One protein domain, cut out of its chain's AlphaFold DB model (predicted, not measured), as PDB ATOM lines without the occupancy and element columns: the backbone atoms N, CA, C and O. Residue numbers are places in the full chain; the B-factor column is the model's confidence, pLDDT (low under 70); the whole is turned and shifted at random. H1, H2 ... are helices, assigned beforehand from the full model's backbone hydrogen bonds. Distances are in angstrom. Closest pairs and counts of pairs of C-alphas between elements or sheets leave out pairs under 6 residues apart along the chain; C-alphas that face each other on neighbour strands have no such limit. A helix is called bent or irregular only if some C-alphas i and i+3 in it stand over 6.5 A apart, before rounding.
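This is residues 574 to 619 and 629 to 670 of the 955 residues of the protein "WSD domain-containing protein" of Ostreococcus lucimarinus (strain CCE9901) (UniProt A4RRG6). One long helix, H3, makes the length of an extended, all-helix domain, and the bent helix H1 and the shorter H2 pack on it without closing into a bundle. The first arm of H1 runs back alongside H3 at a loose distance, the second arm crosses H3 nearer its beginning, and H2 crosses it close to residue 633, with residues 614 to 619 and the far end of H3 from residue 658 on sticking out. The printed part has 88 residues with three named helices, H1, H2 and H3 in that order along the chain, and no named strand. The radius of gyration of the C-alphas is 18.6 A, and the elongated outline spans 62 by 32 by 21 A.

H3, residues 629 to 666, is the longest helix. H1, residues 574 to 599, was assigned as one helix by its hydrogen bonds but is bent, with C-alphas 586 and 589 7.3 A apart. Its arms H1a, residues 574 to 586, and H1b, residues 589 to 599, stand about perpendicular, only just, at 70.3 degrees. H1b touches H3, with residues 636 to 643 of H3 alone; the closest C-alphas are those of Ala 594 and Ala 639, 4.7 A apart. They run opposite ways at a steep tilt of 68 degrees, only just short of perpendicular. H2, residues 603 to 616, touches H3 with residues 605 to 609 alone, at residues 633 to 637 of H3; the closest C-alphas are those of Val 609 and Val 633, 5.8 A apart, and the lines are about perpendicular at 79 degrees. H1a and H3 are close but not clearly touching, with the closest C-alphas, Glu 577 and Ile 653, 7.1 A apart, and run opposite ways at a shallow tilt of 21 degrees. H2 is apart from H1a and from H1b. In H1a, H1b and H2 each O i to N i+4 pair is within hydrogen-bond range; in H3 it is 33 of 34.

H3 runs 55.2 A from C-alpha 629 at (-70.712, -36.412, 35.888) to C-alpha 666 at (-116.050, -5.559, 41.887). It is neither bent nor irregular, but only just: C-alphas 629 and 632 are 6.0 A apart. H1a begins at C-alpha 574, (-98.739, -3.529, 30.894), and is 18.3 A long; H1b is 15.2 A and H2 20.0 A.

The C-alphas farthest apart are those of Leu 629 and Arg 670, 62.5 A. The link from H1 to H2 is tight. Residues 620 to 628 are not printed, and C-alphas 619 and 629 are 21.9 A apart across this cut. Mean pLDDT of the printed part is 82.0; residues 614 to 619 and 629 to 631 are under 70.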
ATOM      1  N   LYS A 574     -99.074  -3.437  32.321       86.50
ATOM      2  CA  LYS A 574     -98.739  -3.529  30.894       86.50
ATOM      3  C   LYS A 574     -97.269  -3.188  30.671       86.50
ATOM      4  O   LYS A 574     -96.648  -3.793  29.804       86.50
ATOM      5  N   ALA A 575     -96.686  -2.246  31.415       88.38
ATOM      6  CA  ALA A 575     -95.255  -1.966  31.321       88.38
ATOM      7  C   ALA A 575     -94.402  -3.136  31.856       88.38
ATOM      8  O   ALA A 575     -93.415  -3.487  31.210       88.38
ATOM      9  N   ILE A 576     -94.813  -3.784  32.954       88.69
ATOM     10  CA  ILE A 576     -94.169  -4.993  33.509       88.69
ATOM     11  C   ILE A 576     -94.281  -6.177  32.534       88.69
ATOM     12  O   ILE A 576     -93.271  -6.789  32.203       88.69
ATOM     13  N   GLU A 577     -95.469  -6.457  31.999       88.25
ATOM     14  CA  GLU A 577     -95.729  -7.496  30.994       88.25
ATOM     15  C   GLU A 577     -94.899  -7.250  29.724       88.25
ATOM     16  O   GLU A 577     -94.214  -8.152  29.251       88.25
ATOM     17  N   ASN A 578     -94.861  -6.014  29.212       89.50
ATOM     18  CA  ASN A 578     -94.013  -5.649  28.071       89.50
ATOM     19  C   ASN A 578     -92.507  -5.709  28.389       89.50
ATOM     20  O   ASN A 578     -91.704  -5.852  27.465       89.50
ATOM     21  N   ALA A 579     -92.089  -5.554  29.648       90.19
ATOM     22  CA  ALA A 579     -90.699  -5.748  30.060       90.19
ATOM     23  C   ALA A 579     -90.360  -7.245  30.115       90.19
ATOM     24  O   ALA A 579     -89.405  -7.673  29.466       90.19
ATOM     25  N   PHE A 580     -91.201  -8.046  30.773       90.62
ATOM     26  CA  PHE A 580     -91.088  -9.500  30.826       90.62
ATOM     27  C   PHE A 580     -91.124 -10.128  29.431       90.62
ATOM     28  O   PHE A 580     -90.307 -10.989  29.134       90.62
ATOM     29  N   GLU A 581     -91.982  -9.667  28.518       89.50
ATOM     30  CA  GLU A 581     -92.034 -10.189  27.148       89.50
ATOM     31  C   GLU A 581     -90.756  -9.844  26.352       89.50
ATOM     32  O   GLU A 581     -90.281 -10.655  25.554       89.50
ATOM     33  N   LYS A 582     -90.132  -8.683  26.605       91.25
ATOM     34  CA  LYS A 582     -88.812  -8.329  26.044       91.25
ATOM     35  C   LYS A 582     -87.690  -9.182  26.634       91.25
ATOM     36  O   LYS A 582     -86.766  -9.535  25.903       91.25
ATOM     37  N   GLU A 583     -87.740  -9.515  27.921       89.56
ATOM     38  CA  GLU A 583     -86.784 -10.432  28.555       89.56
ATOM     39  C   GLU A 583     -86.973 -11.863  28.056       89.56
ATOM     40  O   GLU A 583     -86.017 -12.472  27.581       89.56
ATOM     41  N   TYR A 584     -88.206 -12.359  28.020       89.56
ATOM     42  CA  TYR A 584     -88.568 -13.657  27.464       89.56
ATOM     43  C   TYR A 584     -88.121 -13.790  26.003       89.56
ATOM     44  O   TYR A 584     -87.551 -14.809  25.628       89.56
ATOM     45  N   LYS A 585     -88.261 -12.741  25.177       90.56
ATOM     46  CA  LYS A 585     -87.736 -12.717  23.796       90.56
ATOM     47  C   LYS A 585     -86.203 -12.774  23.712       90.56
ATOM     48  O   LYS A 585     -85.696 -13.324  22.737       90.56
ATOM     49  N   LYS A 586     -85.463 -12.262  24.707       91.56
ATOM     50  CA  LYS A 586     -83.996 -12.433  24.811       91.56
ATOM     51  C   LYS A 586     -83.621 -13.841  25.286       91.56
ATOM     52  O   LYS A 586     -82.684 -14.423  24.753       91.56
ATOM     53  N   LEU A 587     -84.356 -14.378  26.262       89.25
ATOM     54  CA  LEU A 587     -84.144 -15.705  26.852       89.25
ATOM     55  C   LEU A 587     -84.652 -16.848  25.957       89.25
ATOM     56  O   LEU A 587     -84.238 -17.986  26.135       89.25
ATOM     57  N   ALA A 588     -85.516 -16.576  24.975       89.00
ATOM     58  CA  ALA A 588     -86.165 -17.584  24.135       89.00
ATOM     59  C   ALA A 588     -85.224 -18.616  23.469       89.00
ATOM     60  O   ALA A 588     -85.646 -19.768  23.356       89.00
ATOM     61  N   PRO A 589     -83.985 -18.294  23.036       89.88
ATOM     62  CA  PRO A 589     -83.026 -19.308  22.597       89.88
ATOM     63  C   PRO A 589     -82.596 -20.219  23.755       89.88
ATOM     64  O   PRO A 589     -82.765 -21.429  23.670       89.88
ATOM     65  N   GLN A 590     -82.166 -19.636  24.878       86.62
ATOM     66  CA  GLN A 590     -81.731 -20.368  26.074       86.62
ATOM     67  C   GLN A 590     -82.850 -21.246  26.653       86.62
ATOM     68  O   GLN A 590     -82.593 -22.368  27.066       86.62
ATOM     69  N   LEU A 591     -84.101 -20.777  26.627       86.69
ATOM     70  CA  LEU A 591     -85.273 -21.542  27.063       86.69
ATOM     71  C   LEU A 591     -85.613 -22.701  26.115       86.69
ATOM     72  O   LEU A 591     -86.104 -23.730  26.575       86.69
ATOM     73  N   ARG A 592     -85.342 -22.577  24.807       89.25
ATOM     74  CA  ARG A 592     -85.458 -23.704  23.863       89.25
ATOM     75  C   ARG A 592     -84.371 -24.737  24.113       89.25
ATOM     76  O   ARG A 592     -84.690 -25.918  24.170       89.25
ATOM     77  N   ASP A 593     -83.132 -24.291  24.299       87.00
ATOM     78  CA  ASP A 593     -81.988 -25.166  24.552       87.00
ATOM     79  C   ASP A 593     -82.143 -25.890  25.905       87.00
ATOM     80  O   ASP A 593     -81.970 -27.104  25.978       87.00
ATOM     81  N   ALA A 594     -82.589 -25.184  26.952       85.88
ATOM     82  CA  ALA A 594     -82.913 -25.744  28.266       85.88
ATOM     83  C   ALA A 594     -84.072 -26.754  28.211       85.88
ATOM     84  O   ALA A 594     -83.967 -27.841  28.772       85.88
ATOM     85  N   ASN A 595     -85.168 -26.433  27.511       88.31
ATOM     86  CA  ASN A 595     -86.305 -27.348  27.356       88.31
ATOM     87  C   ASN A 595     -85.917 -28.583  26.522       88.31
ATOM     88  O   ASN A 595     -86.272 -29.699  26.883       88.31
ATOM     89  N   ALA A 596     -85.111 -28.419  25.469       87.56
ATOM     90  CA  ALA A 596     -84.559 -29.541  24.714       87.56
ATOM     91  C   ALA A 596     -83.638 -30.423  25.577       87.56
ATOM     92  O   ALA A 596     -83.746 -31.643  25.511       87.56
ATOM     93  N   LEU A 597     -82.780 -29.831  26.414       84.75
ATOM     94  CA  LEU A 597     -81.889 -30.565  27.319       84.75
ATOM     95  C   LEU A 597     -82.665 -31.320  28.409       84.75
ATOM     96  O   LEU A 597     -82.342 -32.468  28.693       84.75
ATOM     97  N   VAL A 598     -83.717 -30.721  28.977       84.62
ATOM     98  CA  VAL A 598     -84.578 -31.385  29.971       84.62
ATOM     99  C   VAL A 598     -85.445 -32.477  29.331       84.62
ATOM    100  O   VAL A 598     -85.587 -33.550  29.908       84.62
ATOM    101  N   LYS A 599     -85.996 -32.241  28.133       86.12
ATOM    102  CA  LYS A 599     -86.872 -33.194  27.430       86.12
ATOM    103  C   LYS A 599     -86.123 -34.372  26.796       86.12
ATOM    104  O   LYS A 599     -86.701 -35.446  26.671       86.12
ATOM    105  N   ASN A 600     -84.869 -34.172  26.390       85.69
ATOM    106  CA  ASN A 600     -84.032 -35.201  25.765       85.69
ATOM    107  C   ASN A 600     -83.035 -35.838  26.756       85.69
ATOM    108  O   ASN A 600     -82.113 -36.533  26.325       85.69
ATOM    109  N   ALA A 601     -83.174 -35.582  28.060       82.12
ATOM    110  CA  ALA A 601     -82.362 -36.229  29.085       82.12
ATOM    111  C   ALA A 601     -82.632 -37.741  29.125       82.12
ATOM    112  O   ALA A 601     -83.773 -38.178  28.989       82.12
ATOM    113  N   SER A 602     -81.585 -38.540  29.333       79.25
ATOM    114  CA  SER A 602     -81.728 -39.984  29.528       79.25
ATOM    115  C   SER A 602     -82.275 -40.305  30.920       79.25
ATOM    116  O   SER A 602     -81.993 -39.591  31.885       79.25
ATOM    117  N   ASP A 603     -82.980 -41.431  31.053       76.19
ATOM    118  CA  ASP A 603     -83.467 -41.924  32.351       76.19
ATOM    119  C   ASP A 603     -82.324 -42.098  33.367       76.19
ATOM    120  O   ASP A 603     -82.489 -41.835  34.556       76.19
ATOM    121  N   GLU A 604     -81.129 -42.457  32.890       74.00
ATOM    122  CA  GLU A 604     -79.913 -42.551  33.700       74.00
ATOM    123  C   GLU A 604     -79.477 -41.184  34.265       74.00
ATOM    124  O   GLU A 604     -79.095 -41.090  35.432       74.00
ATOM    125  N   LEU A 605     -79.564 -40.102  33.476       75.00
ATOM    126  CA  LEU A 605     -79.306 -38.742  33.958       75.00
ATOM    127  C   LEU A 605     -80.399 -38.294  34.939       75.00
ATOM    128  O   LEU A 605     -80.083 -37.690  35.961       75.00
ATOM    129  N   ILE A 606     -81.663 -38.638  34.681       78.62
ATOM    130  CA  ILE A 606     -82.793 -38.325  35.570       78.62
ATOM    131  C   ILE A 606     -82.625 -39.024  36.930       78.62
ATOM    132  O   ILE A 606     -82.762 -38.369  37.964       78.62
ATOM    133  N   GLN A 607     -82.244 -40.305  36.956       77.25
ATOM    134  CA  GLN A 607     -81.932 -41.034  38.194       77.25
ATOM    135  C   GLN A 607     -80.729 -40.432  38.936       77.25
ATOM    136  O   GLN A 607     -80.774 -40.270  40.155       77.25
ATOM    137  N   LYS A 608     -79.668 -40.033  38.220       75.75
ATOM    138  CA  LYS A 608     -78.498 -39.354  38.813       75.75
ATOM    139  C   LYS A 608     -78.857 -37.993  39.414       75.75
ATOM    140  O   LYS A 608     -78.382 -37.669  40.498       75.75
ATOM    141  N   VAL A 609     -79.734 -37.226  38.761       76.75
ATOM    142  CA  VAL A 609     -80.282 -35.974  39.304       76.75
ATOM    143  C   VAL A 609     -81.120 -36.254  40.554       76.75
ATOM    144  O   VAL A 609     -80.909 -35.596  41.564       76.75
ATOM    145  N   GLN A 610     -82.006 -37.255  40.542       77.88
ATOM    146  CA  GLN A 610     -82.805 -37.631  41.718       77.88
ATOM    147  C   GLN A 610     -81.930 -38.056  42.908       77.88
ATOM    148  O   GLN A 610     -82.172 -37.614  44.030       77.88
ATOM    149  N   ALA A 611     -80.876 -38.843  42.673       73.69
ATOM    150  CA  ALA A 611     -79.908 -39.214  43.705       73.69
ATOM    151  C   ALA A 611     -79.140 -37.994  44.250       73.69
ATOM    152  O   ALA A 611     -78.941 -37.880  45.459       73.69
ATOM    153  N   HIS A 612     -78.757 -37.049  43.385       70.88
ATOM    154  CA  HIS A 612     -78.099 -35.805  43.790       70.88
ATOM    155  C   HIS A 612     -79.042 -34.867  44.568       70.88
ATOM    156  O   HIS A 612     -78.609 -34.220  45.520       70.88
ATOM    157  N   GLU A 613     -80.326 -34.784  44.208       70.94
ATOM    158  CA  GLU A 613     -81.319 -34.016  44.973       70.94
ATOM    159  C   GLU A 613     -81.596 -34.670  46.341       70.94
ATOM    160  O   GLU A 613     -81.664 -33.961  47.342       70.94
ATOM    161  N   ALA A 614     -81.635 -36.006  46.422       67.88
ATOM    162  CA  ALA A 614     -81.761 -36.738  47.687       67.88
ATOM    163  C   ALA A 614     -80.537 -36.573  48.613       67.88
ATOM    164  O   ALA A 614     -80.696 -36.442  49.830       67.88
ATOM    165  N   LEU A 615     -79.321 -36.526  48.054       62.81
ATOM    166  CA  LEU A 615     -78.087 -36.257  48.806       62.81
ATOM    167  C   LEU A 615     -78.058 -34.844  49.411       62.81
ATOM    168  O   LEU A 615     -77.568 -34.680  50.524       62.81
ATOM    169  N   ILE A 616     -78.626 -33.836  48.736       60.97
ATOM    170  CA  ILE A 616     -78.720 -32.458  49.264       60.97
ATOM    171  C   ILE A 616     -79.614 -32.386  50.517       60.97
ATOM    172  O   ILE A 616     -79.384 -31.545  51.385       60.97
ATOM    173  N   THR A 617     -80.608 -33.269  50.649       54.09
ATOM    174  CA  THR A 617     -81.475 -33.353  51.840       54.09
ATOM    175  C   THR A 617     -80.855 -34.060  53.053       54.09
ATOM    176  O   THR A 617     -81.489 -34.090  54.107       54.09
ATOM    177  N   LEU A 618     -79.641 -34.618  52.951       48.62
ATOM    178  CA  LEU A 618     -78.969 -35.295  54.067       48.62
ATOM    179  C   LEU A 618     -77.906 -34.395  54.731       48.62
ATOM    180  O   LEU A 618     -77.140 -33.723  54.036       48.62
ATOM    181  N   PRO A 619     -77.809 -34.377  56.075       48.91
ATOM    182  CA  PRO A 619     -76.798 -33.591  56.774       48.91
ATOM    183  C   PRO A 619     -75.408 -34.228  56.625       48.91
ATOM    184  O   PRO A 619     -75.108 -35.216  57.286       48.91
ATOM    185  N   LEU A 629     -69.278 -36.149  35.755       51.06
ATOM    186  CA  LEU A 629     -70.712 -36.412  35.888       51.06
ATOM    187  C   LEU A 629     -71.460 -35.248  36.567       51.06
ATOM    188  O   LEU A 629     -72.665 -35.081  36.377       51.06
ATOM    189  N   GLN A 630     -70.744 -34.411  37.330       62.53
ATOM    190  CA  GLN A 630     -71.305 -33.214  37.955       62.53
ATOM    191  C   GLN A 630     -71.697 -32.128  36.939       62.53
ATOM    192  O   GLN A 630     -72.606 -31.351  37.235       62.53
ATOM    193  N   SER A 631     -71.041 -32.022  35.770       69.44
ATOM    194  CA  SER A 631     -71.331 -30.919  34.836       69.44
ATOM    195  C   SER A 631     -72.701 -31.050  34.190       69.44
ATOM    196  O   SER A 631     -73.420 -30.059  34.094       69.44
ATOM    197  N   ASP A 632     -73.084 -32.266  33.805       73.88
ATOM    198  CA  ASP A 632     -74.341 -32.514  33.097       73.88
ATOM    199  C   ASP A 632     -75.527 -32.495  34.069       73.88
ATOM    200  O   ASP A 632     -76.567 -31.912  33.768       73.88
ATOM    201  N   VAL A 633     -75.337 -33.025  35.285       77.38
ATOM    202  CA  VAL A 633     -76.300 -32.893  36.393       77.38
ATOM    203  C   VAL A 633     -76.506 -31.421  36.763       77.38
ATOM    204  O   VAL A 633     -77.649 -30.985  36.908       77.38
ATOM    205  N   ARG A 634     -75.432 -30.619  36.854       79.69
ATOM    206  CA  ARG A 634     -75.538 -29.173  37.108       79.69
ATOM    207  C   ARG A 634     -76.236 -28.442  35.961       79.69
ATOM    208  O   ARG A 634     -77.156 -27.680  36.230       79.69
ATOM    209  N   ALA A 635     -75.863 -28.698  34.707       80.94
ATOM    210  CA  ALA A 635     -76.492 -28.069  33.545       80.94
ATOM    211  C   ALA A 635     -77.989 -28.419  33.430       80.94
ATOM    212  O   ALA A 635     -78.800 -27.551  33.106       80.94
ATOM    213  N   PHE A 636     -78.375 -29.657  33.756       83.31
ATOM    214  CA  PHE A 636     -79.777 -30.068  33.842       83.31
ATOM    215  C   PHE A 636     -80.520 -29.347  34.975       83.31
ATOM    216  O   PHE A 636     -81.634 -28.873  34.764       83.31
ATOM    217  N   LEU A 637     -79.916 -29.212  36.160       82.69
ATOM    218  CA  LEU A 637     -80.512 -28.482  37.286       82.69
ATOM    219  C   LEU A 637     -80.646 -26.975  37.003       82.69
ATOM    220  O   LEU A 637     -81.701 -26.407  37.278       82.69
ATOM    221  N   GLU A 638     -79.640 -26.344  36.393       85.69
ATOM    222  CA  GLU A 638     -79.683 -24.942  35.946       85.69
ATOM    223  C   GLU A 638     -80.773 -24.729  34.881       85.69
ATOM    224  O   GLU A 638     -81.591 -23.817  35.008       85.69
ATOM    225  N   ALA A 639     -80.869 -25.619  33.884       86.12
ATOM    226  CA  ALA A 639     -81.943 -25.609  32.888       86.12
ATOM    227  C   ALA A 639     -83.334 -25.779  33.529       86.12
ATOM    228  O   ALA A 639     -84.274 -25.058  33.182       86.12
ATOM    229  N   ARG A 640     -83.468 -26.692  34.501       86.81
ATOM    230  CA  ARG A 640     -84.713 -26.937  35.243       86.81
ATOM    231  C   ARG A 640     -85.095 -25.749  36.134       86.81
ATOM    232  O   ARG A 640     -86.287 -25.478  36.267       86.81
ATOM    233  N   SER A 641     -84.125 -25.034  36.709       87.56
ATOM    234  CA  SER A 641     -84.363 -23.802  37.477       87.56
ATOM    235  C   SER A 641     -84.830 -22.671  36.566       87.56
ATOM    236  O   SER A 641     -85.904 -22.123  36.790       87.56
ATOM    237  N   LEU A 642     -84.119 -22.407  35.462       87.62
ATOM    238  CA  LEU A 642     -84.468 -21.355  34.501       87.62
ATOM    239  C   LEU A 642     -85.889 -21.523  33.929       87.62
ATOM    240  O   LEU A 642     -86.622 -20.541  33.774       87.62
ATOM    241  N   LEU A 643     -86.301 -22.762  33.644       88.50
ATOM    242  CA  LEU A 643     -87.673 -23.074  33.233       88.50
ATOM    243  C   LEU A 643     -88.673 -22.797  34.369       88.50
ATOM    244  O   LEU A 643     -89.601 -22.016  34.169       88.50
ATOM    245  N   LYS A 644     -88.445 -23.333  35.578       89.50
ATOM    246  CA  LYS A 644     -89.316 -23.089  36.746       89.50
ATOM    247  C   LYS A 644     -89.448 -21.603  37.095       89.50
ATOM    248  O   LYS A 644     -90.546 -21.148  37.387       89.50
ATOM    249  N   GLU A 645     -88.363 -20.834  37.048       89.56
ATOM    250  CA  GLU A 645     -88.346 -19.397  37.349       89.56
ATOM    251  C   GLU A 645     -89.101 -18.570  36.302       89.56
ATOM    252  O   GLU A 645     -89.814 -17.626  36.647       89.56
ATOM    253  N   THR A 646     -88.967 -18.909  35.015       88.88
ATOM    254  CA  THR A 646     -89.685 -18.199  33.945       88.88
ATOM    255  C   THR A 646     -91.162 -18.586  33.878       88.88
ATOM    256  O   THR A 646     -91.993 -17.727  33.585       88.88
ATOM    257  N   GLU A 647     -91.519 -19.823  34.231       88.62
ATOM    258  CA  GLU A 647     -92.910 -20.233  34.446       88.62
ATOM    259  C   GLU A 647     -93.513 -19.590  35.700       88.62
ATOM    260  O   GLU A 647     -94.628 -19.076  35.628       88.62
ATOM    261  N   ALA A 648     -92.778 -19.516  36.814       90.62
ATOM    262  CA  ALA A 648     -93.224 -18.845  38.035       90.62
ATOM    263  C   ALA A 648     -93.534 -17.360  37.786       90.62
ATOM    264  O   ALA A 648     -94.653 -16.932  38.056       90.62
ATOM    265  N   LYS A 649     -92.611 -16.606  37.171       89.31
ATOM    266  CA  LYS A 649     -92.827 -15.190  36.801       89.31
ATOM    267  C   LYS A 649     -94.006 -15.004  35.841       89.31
ATOM    268  O   LYS A 649     -94.790 -14.071  35.988       89.31
ATOM    269  N   LYS A 650     -94.173 -15.907  34.868       88.56
ATOM    270  CA  LYS A 650     -95.324 -15.892  33.953       88.56
ATOM    271  C   LYS A 650     -96.645 -16.122  34.699       88.56
ATOM    272  O   LYS A 650     -97.629 -15.442  34.414       88.56
ATOM    273  N   ASN A 651     -96.667 -17.060  35.644       87.81
ATOM    274  CA  ASN A 651     -97.843 -17.382  36.450       87.81
ATOM    275  C   ASN A 651     -98.168 -16.265  37.455       87.81
ATOM    276  O   ASN A 651     -99.338 -15.957  37.650       87.81
ATOM    277  N   GLU A 652     -97.153 -15.613  38.028       90.19
ATOM    278  CA  GLU A 652     -97.276 -14.429  38.887       90.19
ATOM    279  C   GLU A 652     -97.928 -13.259  38.134       90.19
ATOM    280  O   GLU A 652     -98.967 -12.755  38.563       90.19
ATOM    281  N   ILE A 653     -97.411 -12.903  36.950       87.06
ATOM    282  CA  ILE A 653     -97.997 -11.867  36.080       87.06
ATOM    283  C   ILE A 653     -99.441 -12.230  35.688       87.06
ATOM    284  O   ILE A 653    -100.334 -11.382  35.745       87.06
ATOM    285  N   ALA A 654     -99.708 -13.495  35.342       82.88
ATOM    286  CA  ALA A 654    -101.056 -13.956  35.009       82.88
ATOM    287  C   ALA A 654    -102.025 -13.884  36.206       82.88
ATOM    288  O   ALA A 654    -103.175 -13.472  36.038       82.88
ATOM    289  N   ALA A 655    -101.567 -14.231  37.413       86.69
ATOM    290  CA  ALA A 655    -102.341 -14.142  38.648       86.69
ATOM    291  C   ALA A 655    -102.619 -12.684  39.045       86.69
ATOM    292  O   ALA A 655    -103.745 -12.356  39.419       86.69
ATOM    293  N   GLN A 656    -101.643 -11.786  38.887       87.12
ATOM    294  CA  GLN A 656    -101.807 -10.349  39.111       87.12
ATOM    295  C   GLN A 656    -102.820  -9.742  38.121       87.12
ATOM    296  O   GLN A 656    -103.750  -9.039  38.525       87.12
ATOM    297  N   ALA A 657    -102.737 -10.112  36.837       81.94
ATOM    298  CA  ALA A 657    -103.711  -9.730  35.814       81.94
ATOM    299  C   ALA A 657    -105.112 -10.343  36.035       81.94
ATOM    300  O   ALA A 657    -106.117  -9.752  35.634       81.94
ATOM    301  N   ALA A 658    -105.219 -11.520  36.661       82.25
ATOM    302  CA  ALA A 658    -106.497 -12.124  37.052       82.25
ATOM    303  C   ALA A 658    -107.110 -11.426  38.281       82.25
ATOM    304  O   ALA A 658    -108.273 -11.025  38.233       82.25
ATOM    305  N   LYS A 659    -106.319 -11.189  39.339       86.69
ATOM    306  CA  LYS A 659    -106.724 -10.430  40.536       86.69
ATOM    307  C   LYS A 659    -107.300  -9.067  40.152       86.69
ATOM    308  O   LYS A 659    -108.392  -8.711  40.579       86.69
ATOM    309  N   ARG A 660    -106.613  -8.344  39.267       84.75
ATOM    310  CA  ARG A 660    -107.064  -7.036  38.782       84.75
ATOM    311  C   ARG A 660    -108.339  -7.099  37.956       84.75
ATOM    312  O   ARG A 660    -109.163  -6.202  38.075       84.75
ATOM    313  N   ARG A 661    -108.542  -8.145  37.148       80.44
ATOM    314  CA  ARG A 661    -109.814  -8.337  36.431       80.44
ATOM    315  C   ARG A 661    -110.992  -8.504  37.394       80.44
ATOM    316  O   ARG A 661    -112.032  -7.919  37.116       80.44
ATOM    317  N   ARG A 662    -110.798  -9.170  38.541       82.94
ATOM    318  CA  ARG A 662    -111.796  -9.224  39.627       82.94
ATOM    319  C   ARG A 662    -112.033  -7.851  40.258       82.94
ATOM    320  O   ARG A 662    -113.167  -7.400  40.265       82.94
ATOM    321  N   GLN A 663    -110.985  -7.111  40.623       87.19
ATOM    322  CA  GLN A 663    -111.124  -5.741  41.159       87.19
ATOM    323  C   GLN A 663    -111.864  -4.788  40.189       87.19
ATOM    324  O   GLN A 663    -112.705  -3.995  40.603       87.19
ATOM    325  N   PHE A 664    -111.622  -4.907  38.876       84.88
ATOM    326  CA  PHE A 664    -112.355  -4.180  37.823       84.88
ATOM    327  C   PHE A 664    -113.812  -4.645  37.611       84.88
ATOM    328  O   PHE A 664    -114.581  -3.939  36.956       84.88
ATOM    329  N   GLN A 665    -114.182  -5.835  38.093       80.56
ATOM    330  CA  GLN A 665    -115.560  -6.337  38.121       80.56
ATOM    331  C   GLN A 665    -116.266  -5.922  39.423       80.56
ATOM    332  O   GLN A 665    -117.413  -5.500  39.367       80.56
ATOM    333  N   GLU A 666    -115.568  -5.964  40.559       84.00
ATOM    334  CA  GLU A 666    -116.050  -5.559  41.887       84.00
ATOM    335  C   GLU A 666    -116.385  -4.058  41.944       84.00
ATOM    336  O   GLU A 666    -117.478  -3.683  42.366       84.00
ATOM    337  N   GLU A 667    -115.490  -3.194  41.450       86.75
ATOM    338  CA  GLU A 667    -115.671  -1.729  41.415       86.75
ATOM    339  C   GLU A 667    -116.444  -1.236  40.174       86.75
ATOM    340  O   GLU A 667    -116.538  -0.035  39.911       86.75
ATOM    341  N   ARG A 668    -117.018  -2.153  39.382       84.62
ATOM    342  CA  ARG A 668    -117.807  -1.848  38.179       84.62
ATOM    343  C   ARG A 668    -119.016  -0.969  38.526       84.62
ATOM    344  O   ARG A 668    -119.662  -1.180  39.544       84.62
ATOM    345  N   ILE A 669    -119.345  -0.009  37.658       83.38
ATOM    346  CA  ILE A 669    -120.568   0.825  37.764       83.38
ATOM    347  C   ILE A 669    -121.602   0.437  36.695       83.38
ATOM    348  O   ILE A 669    -122.800   0.634  36.863       83.38
ATOM    349  N   ARG A 670    -121.130  -0.086  35.556       77.62
ATOM    350  CA  ARG A 670    -121.934  -0.590  34.434       77.62
ATOM    351  C   ARG A 670    -121.176  -1.722  33.750       77.62
ATOM    352  O   ARG A 670    -119.953  -1.642  33.631       77.62
TER     353      ARG A 670